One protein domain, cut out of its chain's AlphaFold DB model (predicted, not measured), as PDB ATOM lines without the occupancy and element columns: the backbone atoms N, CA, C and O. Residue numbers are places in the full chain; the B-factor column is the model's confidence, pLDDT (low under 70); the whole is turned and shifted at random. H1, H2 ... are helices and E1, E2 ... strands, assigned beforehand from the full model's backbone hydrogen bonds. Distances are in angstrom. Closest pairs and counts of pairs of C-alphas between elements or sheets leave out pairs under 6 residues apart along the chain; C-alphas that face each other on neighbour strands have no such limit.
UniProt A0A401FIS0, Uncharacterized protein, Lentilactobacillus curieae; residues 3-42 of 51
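This is residues 3 to 42 of the 51 residues of an uncharacterized protein of Lentilactobacillus curieae (UniProt A0A401FIS0). There is little regular structure: a small two-strand hairpin, E1 and E2, opens a wide, loose C-shaped arc, whose long unnamed stretch, residues 15 to 37, leads to one short helix, H1, on a free end. The printed part has 40 residues, only 14 in named elements, in the order E1, E2, H1, class mixed; the two-strand sheet is antiparallel. The whole is loose, radius of gyration of the C-alphas 12.7 A, spanning 32 by 25 by 17 A.

Find C-alpha 3 at (-34.844, -26.568, 7.890), where E1, residues 3 to 6, begins. E2, residues 9 to 14, runs 15.2 A. H1, residues 38 to 41, ends at C-alpha 41, (-31.289, -10.974, 1.112).

In the hairpin E1 and E2, look for N 4 and O 12, 2.9 A apart, within hydrogen-bond range. H1 is too short for an O i to N i+4 pair; its one O i to N i+3 pair is not within range. E1 and H1 are apart.

The C-alphas of Gln 19 and Lys 39 are farthest apart, 32.5 A. The printed part has no cut; E2 to H1 is a long link. Residues 31 to 42 stand free; residues 29 to 42 have pLDDT under 70.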
ATOM      1  N   VAL A   3     -34.745 -27.468   6.735       71.88
ATOM      2  CA  VAL A   3     -34.844 -26.568   7.890       71.88
ATOM      3  C   VAL A   3     -36.243 -26.665   8.482       71.88
ATOM      4  O   VAL A   3     -37.224 -26.310   7.834       71.88
ATOM      5  N   GLN A   4     -36.339 -27.132   9.726       73.75
ATOM      6  CA  GLN A   4     -37.590 -27.129  10.481       73.75
ATOM      7  C   GLN A   4     -37.700 -25.816  11.259       73.75
ATOM      8  O   GLN A   4     -36.811 -25.497  12.050       73.75
ATOM      9  N   HIS A   5     -38.788 -25.067  11.075       73.00
ATOM     10  CA  HIS A   5     -38.981 -23.761  11.709       73.00
ATOM     11  C   HIS A   5     -40.417 -23.560  12.222       73.00
ATOM     12  O   HIS A   5     -41.345 -24.248  11.796       73.00
ATOM     13  N   LYS A   6     -40.592 -22.614  13.152       73.06
ATOM     14  CA  LYS A   6     -41.895 -22.094  13.602       73.06
ATOM     15  C   LYS A   6     -41.833 -20.566  13.554       73.06
ATOM     16  O   LYS A   6     -41.150 -19.950  14.368       73.06
ATOM     17  N   GLY A   7     -42.508 -19.955  12.580       78.69
ATOM     18  CA  GLY A   7     -42.304 -18.535  12.269       78.69
ATOM     19  C   GLY A   7     -40.852 -18.277  11.851       78.69
ATOM     20  O   GLY A   7     -40.303 -19.049  11.064       78.69
ATOM     21  N   SER A   8     -40.220 -17.247  12.418       77.50
ATOM     22  CA  SER A   8     -38.809 -16.901  12.166       77.50
ATOM     23  C   SER A   8     -37.798 -17.760  12.941       77.50
ATOM     24  O   SER A   8     -36.597 -17.620  12.732       77.50
ATOM     25  N   PHE A   9     -38.250 -18.630  13.851       71.94
ATOM     26  CA  PHE A   9     -37.358 -19.451  14.670       71.94
ATOM     27  C   PHE A   9     -37.034 -20.784  13.989       71.94
ATOM     28  O   PHE A   9     -37.933 -21.595  13.745       71.94
ATOM     29  N   VAL A  10     -35.748 -21.033  13.729       74.12
ATOM     30  CA  VAL A  10     -35.237 -22.299  13.183       74.12
ATOM     31  C   VAL A  10     -34.927 -23.268  14.323       74.12
ATOM     32  O   VAL A  10     -34.089 -22.987  15.173       74.12
ATOM     33  N   LYS A  11     -35.589 -24.428  14.325       75.44
ATOM     34  CA  LYS A  11     -35.456 -25.459  15.362       75.44
ATOM     35  C   LYS A  11     -34.344 -26.466  15.063       75.44
ATOM     36  O   LYS A  11     -33.661 -26.898  15.982       75.44
ATOM     37  N   ASN A  12     -34.204 -26.891  13.807       70.56
ATOM     38  CA  ASN A  12     -33.197 -27.873  13.397       70.56
ATOM     39  C   ASN A  12     -32.861 -27.714  11.909       70.56
ATOM     40  O   ASN A  12     -33.749 -27.408  11.106       70.56
ATOM     41  N   ALA A  13     -31.603 -27.962  11.551       77.12
ATOM     42  CA  ALA A  13     -31.125 -27.998  10.179       77.12
ATOM     43  C   ALA A  13     -30.345 -29.294   9.927       77.12
ATOM     44  O   ALA A  13     -29.363 -29.575  10.610       77.12
ATOM     45  N   THR A  14     -30.763 -30.073   8.927       78.88
ATOM     46  CA  THR A  14     -30.119 -31.349   8.582       78.88
ATOM     47  C   THR A  14     -29.622 -31.370   7.143       78.88
ATOM     48  O   THR A  14     -30.220 -30.796   6.218       78.88
ATOM     49  N   LEU A  15     -28.491 -32.046   6.941       79.69
ATOM     50  CA  LEU A  15     -27.983 -32.341   5.610       79.69
ATOM     51  C   LEU A  15     -28.778 -33.520   5.043       79.69
ATOM     52  O   LEU A  15     -28.906 -34.560   5.682       79.69
ATOM     53  N   ILE A  16     -29.348 -33.333   3.856       82.12
ATOM     54  CA  ILE A  16     -30.167 -34.341   3.182       82.12
ATOM     55  C   ILE A  16     -29.658 -34.547   1.761       82.12
ATOM     56  O   ILE A  16     -29.203 -33.602   1.113       82.12
ATOM     57  N   HIS A  17     -29.777 -35.779   1.272       82.81
ATOM     58  CA  HIS A  17     -29.488 -36.113  -0.117       82.81
ATOM     59  C   HIS A  17     -30.586 -35.605  -1.062       82.81
ATOM     60  O   HIS A  17     -31.751 -35.471  -0.682       82.81
ATOM     61  N   ARG A  18     -30.234 -35.358  -2.331       80.19
ATOM     62  CA  ARG A  18     -31.143 -34.802  -3.353       80.19
ATOM     63  C   ARG A  18     -32.410 -35.642  -3.556       80.19
ATOM     64  O   ARG A  18     -33.471 -35.103  -3.863       80.19
ATOM     65  N   GLN A  19     -32.318 -36.955  -3.368       84.50
ATOM     66  CA  GLN A  19     -33.433 -37.892  -3.492       84.50
ATOM     67  C   GLN A  19     -34.507 -37.664  -2.416       84.50
ATOM     68  O   GLN A  19     -35.682 -37.886  -2.693       84.50
ATOM     69  N   ALA A  20     -34.126 -37.160  -1.238       83.81
ATOM     70  CA  ALA A  20     -35.053 -36.828  -0.157       83.81
ATOM     71  C   ALA A  20     -35.835 -35.525  -0.416       83.81
ATOM     72  O   ALA A  20     -36.800 -35.235   0.284       83.81
ATOM     73  N   ILE A  21     -35.445 -34.742  -1.429       81.50
ATOM     74  CA  ILE A  21     -36.162 -33.528  -1.830       81.50
ATOM     75  C   ILE A  21     -37.397 -33.925  -2.660       81.50
ATOM     76  O   ILE A  21     -37.253 -34.700  -3.618       81.50
ATOM     77  N   PRO A  22     -38.591 -33.376  -2.364       84.81
ATOM     78  CA  PRO A  22     -39.793 -33.552  -3.180       84.81
ATOM     79  C   PRO A  22     -39.568 -33.205  -4.659       84.81
ATOM     80  O   PRO A  22     -38.895 -32.224  -4.981       84.81
ATOM     81  N   LYS A  23     -40.129 -34.002  -5.583       83.06
ATOM     82  CA  LYS A  23     -39.853 -33.891  -7.035       83.06
ATOM     83  C   LYS A  23     -40.142 -32.494  -7.603       83.06
ATOM     84  O   LYS A  23     -39.368 -32.014  -8.422       83.06
ATOM     85  N   ASN A  24     -41.202 -31.846  -7.131       81.44
ATOM     86  CA  ASN A  24     -41.611 -30.489  -7.504       81.44
ATOM     87  C   ASN A  24     -40.629 -29.392  -7.048       81.44
ATOM     88  O   ASN A  24     -40.587 -28.335  -7.663       81.44
ATOM     89  N   MET A  25     -39.824 -29.631  -6.008       73.69
ATOM     90  CA  MET A  25     -38.857 -28.654  -5.481       73.69
ATOM     91  C   MET A  25     -37.433 -28.853  -6.012       73.69
ATOM     92  O   MET A  25     -36.629 -27.925  -5.999       73.69
ATOM     93  N   ARG A  26     -37.106 -30.046  -6.523       76.62
ATOM     94  CA  ARG A  26     -35.789 -30.357  -7.109       76.62
ATOM     95  C   ARG A  26     -35.294 -29.394  -8.203       76.62
ATOM     96  O   ARG A  26     -34.078 -29.239  -8.259       76.62
ATOM     97  N   PRO A  27     -36.135 -28.794  -9.075       73.50
ATOM     98  CA  PRO A  27     -35.650 -27.838 -10.073       73.50
ATOM     99  C   PRO A  27     -35.343 -26.447  -9.504       73.50
ATOM    100  O   PRO A  27     -34.722 -25.656 -10.197       73.50
ATOM    101  N   VAL A  28     -35.760 -26.143  -8.272       72.62
ATOM    102  CA  VAL A  28     -35.470 -24.869  -7.586       72.62
ATOM    103  C   VAL A  28     -34.298 -25.035  -6.617       72.62
ATOM    104  O   VAL A  28     -33.489 -24.137  -6.411       72.62
ATOM    105  N   VAL A  29     -34.177 -26.217  -6.005       67.38
ATOM    106  CA  VAL A  29     -33.107 -26.502  -5.049       67.38
ATOM    107  C   VAL A  29     -31.803 -26.820  -5.788       67.38
ATOM    108  O   VAL A  29     -31.648 -27.902  -6.353       67.38
ATOM    109  N   GLY A  30     -30.841 -25.898  -5.721       59.12
ATOM    110  CA  GLY A  30     -29.468 -26.086  -6.214       59.12
ATOM    111  C   GLY A  30     -29.240 -25.745  -7.690       59.12
ATOM    112  O   GLY A  30     -28.114 -25.869  -8.161       59.12
ATOM    113  N   THR A  31     -30.268 -25.315  -8.421       59.91
ATOM    114  CA  THR A  31     -30.129 -24.704  -9.757       59.91
ATOM    115  C   THR A  31     -29.591 -23.285  -9.669       59.91
ATOM    116  O   THR A  31     -28.813 -22.858 -10.514       59.91
ATOM    117  N   GLU A  32     -29.936 -22.588  -8.595       56.06
ATOM    118  CA  GLU A  32     -29.459 -21.249  -8.327       56.06
ATOM    119  C   GLU A  32     -28.600 -21.285  -7.060       56.06
ATOM    120  O   GLU A  32     -29.061 -21.079  -5.935       56.06
ATOM    121  N   TYR A  33     -27.315 -21.598  -7.233       52.66
ATOM    122  CA  TYR A  33     -26.305 -21.232  -6.242       52.66
ATOM    123  C   TYR A  33     -26.193 -19.707  -6.243       52.66
ATOM    124  O   TYR A  33     -25.299 -19.129  -6.854       52.66
ATOM    125  N   PHE A  34     -27.142 -19.033  -5.605       59.00
ATOM    126  CA  PHE A  34     -27.038 -17.603  -5.398       59.00
ATOM    127  C   PHE A  34     -25.970 -17.358  -4.344       59.00
ATOM    128  O   PHE A  34     -26.100 -17.784  -3.193       59.00
ATOM    129  N   THR A  35     -24.915 -16.647  -4.722       58.31
ATOM    130  CA  THR A  35     -24.057 -15.992  -3.743       58.31
ATOM    131  C   THR A  35     -24.946 -15.112  -2.874       58.31
ATOM    132  O   THR A  35     -25.686 -14.263  -3.376       58.31
ATOM    133  N   TYR A  36     -24.916 -15.355  -1.563       54.66
ATOM    134  CA  TYR A  36     -25.689 -14.577  -0.608       54.66
ATOM    135  C   TYR A  36     -25.341 -13.093  -0.764       54.66
ATOM    136  O   TYR A  36     -24.245 -12.650  -0.422       54.66
ATOM    137  N   ASN A  37     -26.274 -12.324  -1.316       63.75
ATOM    138  CA  ASN A  37     -26.140 -10.887  -1.478       63.75
ATOM    139  C   ASN A  37     -26.853 -10.191  -0.313       63.75
ATOM    140  O   ASN A  37     -28.080 -10.120  -0.267       63.75
ATOM    141  N   TYR A  38     -26.075  -9.648   0.623       63.06
ATOM    142  CA  TYR A  38     -26.595  -8.937   1.796       63.06
ATOM    143  C   TYR A  38     -27.509  -7.753   1.430       63.06
ATOM    144  O   TYR A  38     -28.426  -7.431   2.175       63.06
ATOM    145  N   LYS A  39     -27.335  -7.112   0.267       66.38
ATOM    146  CA  LYS A  39     -28.194  -5.986  -0.142       66.38
ATOM    147  C   LYS A  39     -29.606  -6.429  -0.536       66.38
ATOM    148  O   LYS A  39     -30.548  -5.663  -0.365       66.38
ATOM    149  N   THR A  40     -29.759  -7.642  -1.069       65.31
ATOM    150  CA  THR A  40     -31.053  -8.173  -1.534       65.31
ATOM    151  C   THR A  40     -31.690  -9.135  -0.533       65.31
ATOM    152  O   THR A  40     -32.912  -9.144  -0.401       65.31
ATOM    153  N   PHE A  41     -30.874  -9.913   0.184       61.91
ATOM    154  CA  PHE A  41     -31.289 -10.974   1.112       61.91
ATOM    155  C   PHE A  41     -30.895 -10.707   2.570       61.91
ATOM    156  O   PHE A  41     -31.189 -11.519   3.449       61.91
ATOM    157  N   GLY A  42     -30.193  -9.604   2.838       61.16
ATOM    158  CA  GLY A  42     -29.944  -9.151   4.199       61.16
ATOM    159  C   GLY A  42     -31.255  -8.827   4.906       61.16
ATOM    160  O   GLY A  42     -32.254  -8.495   4.256       61.16
TER     161      GLY A  42